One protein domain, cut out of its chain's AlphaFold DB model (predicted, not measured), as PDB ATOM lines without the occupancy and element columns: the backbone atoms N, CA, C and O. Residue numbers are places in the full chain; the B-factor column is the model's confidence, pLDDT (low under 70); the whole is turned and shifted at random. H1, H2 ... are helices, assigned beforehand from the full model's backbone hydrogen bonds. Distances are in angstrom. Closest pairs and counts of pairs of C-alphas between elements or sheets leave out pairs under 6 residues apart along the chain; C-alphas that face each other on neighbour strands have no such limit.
ATOM      1  N   ASP A 203     -48.323 -11.159  11.890       94.75
ATOM      2  CA  ASP A 203     -49.463 -10.896  12.783       94.75
ATOM      3  C   ASP A 203     -49.160 -11.337  14.223       94.75
ATOM      4  O   ASP A 203     -49.530 -10.651  15.175       94.75
ATOM      5  N   PHE A 204     -48.463 -12.468  14.381       95.56
ATOM      6  CA  PHE A 204     -48.016 -12.953  15.686       95.56
ATOM      7  C   PHE A 204     -46.969 -12.026  16.312       95.56
ATOM      8  O   PHE A 204     -47.111 -11.664  17.473       95.56
ATOM      9  N   GLU A 205     -45.952 -11.606  15.557       96.19
ATOM     10  CA  GLU A 205     -44.905 -10.699  16.054       96.19
ATOM     11  C   GLU A 205     -45.472  -9.323  16.423       96.19
ATOM     12  O   GLU A 205     -45.094  -8.745  17.441       96.19
ATOM     13  N   LEU A 206     -46.434  -8.817  15.646       95.88
ATOM     14  CA  LEU A 206     -47.160  -7.597  15.986       95.88
ATOM     15  C   LEU A 206     -47.966  -7.777  17.281       95.88
ATOM     16  O   LEU A 206     -47.933  -6.898  18.138       95.88
ATOM     17  N   ALA A 207     -48.657  -8.908  17.453       95.50
ATOM     18  CA  ALA A 207     -49.403  -9.200  18.676       95.50
ATOM     19  C   ALA A 207     -48.480  -9.334  19.899       95.50
ATOM     20  O   ALA A 207     -48.758  -8.748  20.947       95.50
ATOM     21  N   GLU A 208     -47.357 -10.036  19.756       96.06
ATOM     22  CA  GLU A 208     -46.318 -10.160  20.781       96.06
ATOM     23  C   GLU A 208     -45.758  -8.788  21.172       96.06
ATOM     24  O   GLU A 208     -45.657  -8.486  22.359       96.06
ATOM     25  N   PHE A 209     -45.491  -7.916  20.195       97.25
ATOM     26  CA  PHE A 209     -45.085  -6.535  20.450       97.25
ATOM     27  C   PHE A 209     -46.159  -5.744  21.207       97.25
ATOM     28  O   PHE A 209     -45.844  -5.078  22.189       97.25
ATOM     29  N   THR A 210     -47.429  -5.819  20.787       97.44
ATOM     30  CA  THR A 210     -48.519  -5.086  21.458       97.44
ATOM     31  C   THR A 210     -48.703  -5.531  22.906       97.44
ATOM     32  O   THR A 210     -48.966  -4.691  23.764       97.44
ATOM     33  N   LEU A 211     -48.517  -6.829  23.171       95.94
ATOM     34  CA  LEU A 211     -48.560  -7.395  24.511       95.94
ATOM     35  C   LEU A 211     -47.342  -6.955  25.328       95.94
ATOM     36  O   LEU A 211     -47.503  -6.489  26.445       95.94
ATOM     37  N   GLY A 212     -46.134  -7.055  24.770       96.25
ATOM     38  CA  GLY A 212     -44.896  -6.665  25.451       96.25
ATOM     39  C   GLY A 212     -44.784  -5.163  25.736       96.25
ATOM     40  O   GLY A 212     -44.065  -4.769  26.647       96.25
ATOM     41  N   ALA A 213     -45.499  -4.331  24.976       96.75
ATOM     42  CA  ALA A 213     -45.599  -2.889  25.188       96.75
ATOM     43  C   ALA A 213     -46.827  -2.471  26.025       96.75
ATOM     44  O   ALA A 213     -47.079  -1.272  26.154       96.75
ATOM     45  N   ASP A 214     -47.600  -3.431  26.556       96.88
ATOM     46  CA  ASP A 214     -48.818  -3.206  27.348       96.88
ATOM     47  C   ASP A 214     -49.803  -2.215  26.694       96.88
ATOM     48  O   ASP A 214     -50.415  -1.361  27.346       96.88
ATOM     49  N   LEU A 215     -49.963  -2.308  25.368       96.69
ATOM     50  CA  LEU A 215     -50.853  -1.412  24.639       96.69
ATOM     51  C   LEU A 215     -52.315  -1.744  24.943       96.69
ATOM     52  O   LEU A 215     -52.764  -2.881  24.803       96.69
ATOM     53  N   ASN A 216     -53.097  -0.727  25.295       97.19
ATOM     54  CA  ASN A 216     -54.542  -0.880  25.423       97.19
ATOM     55  C   ASN A 216     -55.236  -0.917  24.051       97.19
ATOM     56  O   ASN A 216     -54.666  -0.540  23.027       97.19
ATOM     57  N   GLU A 217     -56.512  -1.305  24.038       97.00
ATOM     58  CA  GLU A 217     -57.314  -1.438  22.814       97.00
ATOM     59  C   GLU A 217     -57.304  -0.169  21.937       97.00
ATOM     60  O   GLU A 217     -57.153  -0.254  20.718       97.00
ATOM     61  N   GLY A 218     -57.386   1.019  22.545       97.62
ATOM     62  CA  GLY A 218     -57.344   2.293  21.820       97.62
ATOM     63  C   GLY A 218     -55.979   2.587  21.189       97.62
ATOM     64  O   GLY A 218     -55.902   3.082  20.060       97.62
ATOM     65  N   GLN A 219     -54.892   2.248  21.883       97.50
ATOM     66  CA  GLN A 219     -53.530   2.354  21.352       97.50
ATOM     67  C   GLN A 219     -53.298   1.356  20.214       97.50
ATOM     68  O   GLN A 219     -52.753   1.744  19.182       97.50
ATOM     69  N   ILE A 220     -53.776   0.114  20.353       97.88
ATOM     70  CA  ILE A 220     -53.715  -0.904  19.295       97.88
ATOM     71  C   ILE A 220     -54.491  -0.428  18.060       97.88
ATOM     72  O   ILE A 220     -53.965  -0.464  16.950       97.88
ATOM     73  N   ALA A 221     -55.710   0.093  18.232       97.69
ATOM     74  CA  ALA A 221     -56.501   0.632  17.126       97.69
ATOM     75  C   ALA A 221     -55.793   1.801  16.417       97.69
ATOM     76  O   ALA A 221     -55.784   1.864  15.186       97.69
ATOM     77  N   THR A 222     -55.151   2.689  17.182       98.00
ATOM     78  CA  THR A 222     -54.364   3.807  16.641       98.00
ATOM     79  C   THR A 222     -53.148   3.307  15.859       98.00
ATOM     80  O   THR A 222     -52.910   3.768  14.746       98.00
ATOM     81  N   LEU A 223     -52.413   2.324  16.392       97.44
ATOM     82  CA  LEU A 223     -51.283   1.696  15.705       97.44
ATOM     83  C   LEU A 223     -51.724   1.074  14.372       97.44
ATOM     84  O   LEU A 223     -51.099   1.314  13.342       97.44
ATOM     85  N   MET A 224     -52.843   0.347  14.363       97.69
ATOM     86  CA  MET A 224     -53.394  -0.248  13.142       97.69
ATOM     87  C   MET A 224     -53.811   0.807  12.111       97.69
ATOM     88  O   MET A 224     -53.626   0.596  10.912       97.69
ATOM     89  N   ALA A 225     -54.365   1.941  12.549       97.31
ATOM     90  CA  ALA A 225     -54.701   3.052  11.662       97.31
ATOM     91  C   ALA A 225     -53.445   3.697  11.052       97.31
ATOM     92  O   ALA A 225     -53.414   3.942   9.848       97.31
ATOM     93  N   LEU A 226     -52.389   3.905  11.848       97.31
ATOM     94  CA  LEU A 226     -51.106   4.420  11.359       97.31
ATOM     95  C   LEU A 226     -50.482   3.490  10.316       97.31
ATOM     96  O   LEU A 226     -50.073   3.958   9.259       97.31
ATOM     97  N   ILE A 227     -50.461   2.177  10.570       96.25
ATOM     98  CA  ILE A 227     -49.947   1.186   9.612       96.25
ATOM     99  C   ILE A 227     -50.716   1.263   8.287       96.25
ATOM    100  O   ILE A 227     -50.096   1.279   7.227       96.25
ATOM    101  N   LYS A 228     -52.052   1.368   8.326       96.44
ATOM    102  CA  LYS A 228     -52.872   1.530   7.113       96.44
ATOM    103  C   LYS A 228     -52.532   2.811   6.353       96.44
ATOM    104  O   LYS A 228     -52.313   2.740   5.151       96.44
ATOM    105  N   HIS A 229     -52.406   3.940   7.048       96.69
ATOM    106  CA  HIS A 229     -52.005   5.202   6.423       96.69
ATOM    107  C   HIS A 229     -50.617   5.128   5.775       96.69
ATOM    108  O   HIS A 229     -50.433   5.641   4.677       96.69
ATOM    109  N   ILE A 230     -49.656   4.448   6.407       96.75
ATOM    110  CA  ILE A 230     -48.316   4.236   5.836       96.75
ATOM    111  C   ILE A 230     -48.383   3.352   4.585       96.75
ATOM    112  O   ILE A 230     -47.636   3.577   3.641       96.75
ATOM    113  N   ILE A 231     -49.260   2.343   4.564       96.44
ATOM    114  CA  ILE A 231     -49.468   1.495   3.382       96.44
ATOM    115  C   ILE A 231     -50.102   2.300   2.238       96.44
ATOM    116  O   ILE A 231     -49.724   2.110   1.085       96.44
ATOM    117  N   GLU A 232     -51.052   3.185   2.550       97.19
ATOM    118  CA  GLU A 232     -51.723   4.053   1.574       97.19
ATOM    119  C   GLU A 232     -50.777   5.111   0.987       97.19
ATOM    120  O   GLU A 232     -50.770   5.312  -0.226       97.19
ATOM    121  N   ASP A 233     -49.962   5.759   1.825       95.88
ATOM    122  CA  ASP A 233     -48.967   6.746   1.403       95.88
ATOM    123  C   ASP A 233     -47.660   6.627   2.216       95.88
ATOM    124  O   ASP A 233     -47.463   7.315   3.227       95.88
ATOM    125  N   PRO A 234     -46.709   5.793   1.749       94.06
ATOM    126  CA  PRO A 234     -45.434   5.587   2.431       94.06
ATOM    127  C   PRO A 234     -44.567   6.847   2.529       94.06
ATOM    128  O   PRO A 234     -43.651   6.895   3.349       94.06
ATOM    129  N   SER A 235     -44.818   7.865   1.695       93.69
ATOM    130  CA  SER A 235     -44.001   9.083   1.653       93.69
ATOM    131  C   SER A 235     -44.225  10.000   2.860       93.69
ATOM    132  O   SER A 235     -43.355  10.811   3.183       93.69
ATOM    133  N   GLN A 236     -45.347   9.831   3.569       91.81
ATOM    134  CA  GLN A 236     -45.681  10.633   4.749       91.81
ATOM    135  C   GLN A 236     -44.855  10.264   5.981       91.81
ATOM    136  O   GLN A 236     -44.648  11.106   6.859       91.81
ATOM    137  N   LEU A 237     -44.351   9.027   6.063       93.69
ATOM    138  CA  LEU A 237     -43.501   8.608   7.171       93.69
ATOM    139  C   LEU A 237     -42.026   8.860   6.840       93.69
ATOM    140  O   LEU A 237     -41.356   8.051   6.203       93.69
ATOM    141  N   SER A 238     -41.491   9.978   7.330       95.19
ATOM    142  CA  SER A 238     -40.078  10.327   7.144       95.19
ATOM    143  C   SER A 238     -39.134   9.714   8.188       95.19
ATOM    144  O   SER A 238     -37.916   9.781   8.020       95.19
ATOM    145  N   LEU A 239     -39.669   9.173   9.288       94.12
ATOM    146  CA  LEU A 239     -38.905   8.630  10.416       94.12
ATOM    147  C   LEU A 239     -38.414   7.220  10.074       94.12
ATOM    148  O   LEU A 239     -39.225   6.347   9.769       94.12
ATOM    149  N   LYS A 240     -37.098   6.987  10.127       94.38
ATOM    150  CA  LYS A 240     -36.486   5.706   9.723       94.38
ATOM    151  C   LYS A 240     -35.854   4.951  10.883       94.38
ATOM    152  O   LYS A 240     -35.578   3.760  10.761       94.38
ATOM    153  N   SER A 241     -35.598   5.642  11.988       96.06
ATOM    154  CA  SER A 241     -34.908   5.094  13.146       96.06
ATOM    155  C   SER A 241     -35.503   5.610  14.461       96.06
ATOM    156  O   SER A 241     -36.078   6.703  14.493       96.06
ATOM    157  N   PRO A 242     -35.330   4.878  15.577       93.88
ATOM    158  CA  PRO A 242     -35.691   5.376  16.904       93.88
ATOM    159  C   PRO A 242     -35.019   6.717  17.241       93.88
ATOM    160  O   PRO A 242     -35.612   7.572  17.894       93.88
ATOM    161  N   GLN A 243     -33.796   6.940  16.752       95.94
ATOM    162  CA  GLN A 243     -33.050   8.182  16.941       95.94
ATOM    163  C   GLN A 243     -33.735   9.368  16.256       95.94
ATOM    164  O   GLN A 243     -33.741  10.465  16.818       95.94
ATOM    165  N   ASP A 244     -34.352   9.160  15.088       95.62
ATOM    166  CA  ASP A 244     -35.125  10.205  14.404       95.62
ATOM    167  C   ASP A 244     -36.333  10.628  15.242       95.62
ATOM    168  O   ASP A 244     -36.607  11.823  15.351       95.62
ATOM    169  N   ILE A 245     -37.012   9.667  15.882       93.75
ATOM    170  CA  ILE A 245     -38.149   9.925  16.778       93.75
ATOM    171  C   ILE A 245     -37.688  10.770  17.970       93.75
ATOM    172  O   ILE A 245     -38.246  11.835  18.231       93.75
ATOM    173  N   MET A 246     -36.621  10.343  18.651       93.88
ATOM    174  CA  MET A 246     -36.080  11.056  19.814       93.88
ATOM    175  C   MET A 246     -35.612  12.471  19.453       93.88
ATOM    176  O   MET A 246     -35.882  13.429  20.180       93.88
ATOM    177  N   LYS A 247     -34.951  12.630  18.302       94.12
ATOM    178  CA  LYS A 247     -34.517  13.935  17.791       94.12
ATOM    179  C   LYS A 247     -35.709  14.826  17.441       94.12
ATOM    180  O   LYS A 247     -35.698  16.006  17.791       94.12
ATOM    181  N   ALA A 248     -36.730  14.279  16.781       92.94
ATOM    182  CA  ALA A 248     -37.952  15.007  16.450       92.94
ATOM    183  C   ALA A 248     -38.670  15.489  17.718       92.94
ATOM    184  O   ALA A 248     -39.047  16.657  17.795       92.94
ATOM    185  N   TRP A 249     -38.775  14.642  18.746       92.62
ATOM    186  CA  TRP A 249     -39.323  15.028  20.047       92.62
ATOM    187  C   TRP A 249     -38.488  16.101  20.745       92.62
ATOM    188  O   TRP A 249     -39.051  17.088  21.211       92.62
ATOM    189  N   SER A 250     -37.158  15.979  20.760       90.50
ATOM    190  CA  SER A 250     -36.279  17.002  21.342       90.50
ATOM    191  C   SER A 250     -36.359  18.344  20.605       90.50
ATOM    192  O   SER A 250     -36.216  19.397  21.222       90.50
ATOM    193  N   ALA A 251     -36.566  18.338  19.288       89.94
ATOM    194  CA  ALA A 251     -36.758  19.564  18.517       89.94
ATOM    195  C   ALA A 251     -38.154  20.170  18.753       89.94
ATOM    196  O   ALA A 251     -38.301  21.392  18.801       89.94
ATOM    197  N   ALA A 252     -39.175  19.324  18.911       89.38
ATOM    198  CA  ALA A 252     -40.551  19.742  19.153       89.38
ATOM    199  C   ALA A 252     -40.788  20.235  20.588       89.38
ATOM    200  O   ALA A 252     -41.613  21.125  20.782       89.38
ATOM    201  N   SER A 253     -40.060  19.715  21.582       87.06
ATOM    202  CA  SER A 253     -40.228  20.086  22.994       87.06
ATOM    203  C   SER A 253     -40.039  21.586  23.234       87.06
ATOM    204  O   SER A 253     -40.821  22.190  23.957       87.06
ATOM    205  N   HIS A 254     -39.090  22.216  22.537       80.38
ATOM    206  CA  HIS A 254     -38.839  23.662  22.589       80.38
ATOM    207  C   HIS A 254     -40.000  24.510  22.040       80.38
ATOM    208  O   HIS A 254     -40.036  25.719  22.254       80.38
ATOM    209  N   LYS A 255     -40.935  23.892  21.308       82.31
ATOM    210  CA  LYS A 255     -42.111  24.536  20.705       82.31
ATOM    211  C   LYS A 255     -43.414  24.197  21.438       82.31
ATOM    212  O   LYS A 255     -44.460  24.728  21.074       82.31
TER     213      LYS A 255
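What this domain is: This is residues 203 to 255 of the 267 residues of an uncharacterized protein of Ganoderma sinense ZZ0214-1 (UniProt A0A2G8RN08). The longest helix, H2, stands between two shorter ones that do not pack firmly on it: H1 lies loosely near its first half, running back the opposite way, while H3 sits well away at the far end of an open link, so the three make a loose, open frame. Residues 240 to 247 and 249 to 255, which hold most of H3, stick out free of the rest. The printed part has 53 residues with three named helices, in the order H1, H2, H3, and no named strand; the class is all helix. The whole is loose, with a radius of gyration of the C-alphas of 13.3 A, and spans 35 by 26 by 19 A.

Where its parts are: H2, residues 217 to 232, is 22.6 A long and begins at C-alpha 217 at (-57.314, -1.438, 22.814). H1, residues 203 to 212, is 14.1 A long and begins at C-alpha 203 at (-49.463, -10.896, 12.783). H3, residues 242 to 253, is 16.6 A long and ends at C-alpha 253 at (-40.228, 20.086, 22.994).

How they stand to each other: H2 and H1 are close but not clearly touching; their closest C-alphas, those of Ile 220 and Thr 210, are 7.0 A apart. They run opposite ways at a steep tilt of 42 degrees. H3 is apart from both H2 and H1. In H1, H2 and H3, every O i to N i+4 pair is within hydrogen-bond range.

The domain as a whole: The C-alphas farthest apart, those of Phe 204 and His 254, are 38.4 A apart. The printed part has no cut. The link from H1 to H2 is tight, with 4 residues, and that from H2 to H3 is short, with 9. Residues 230 to 236, of which 230 to 232 belong to H2, stand free. Mean pLDDT of the printed part is 94.8, and no printed residue is under 70.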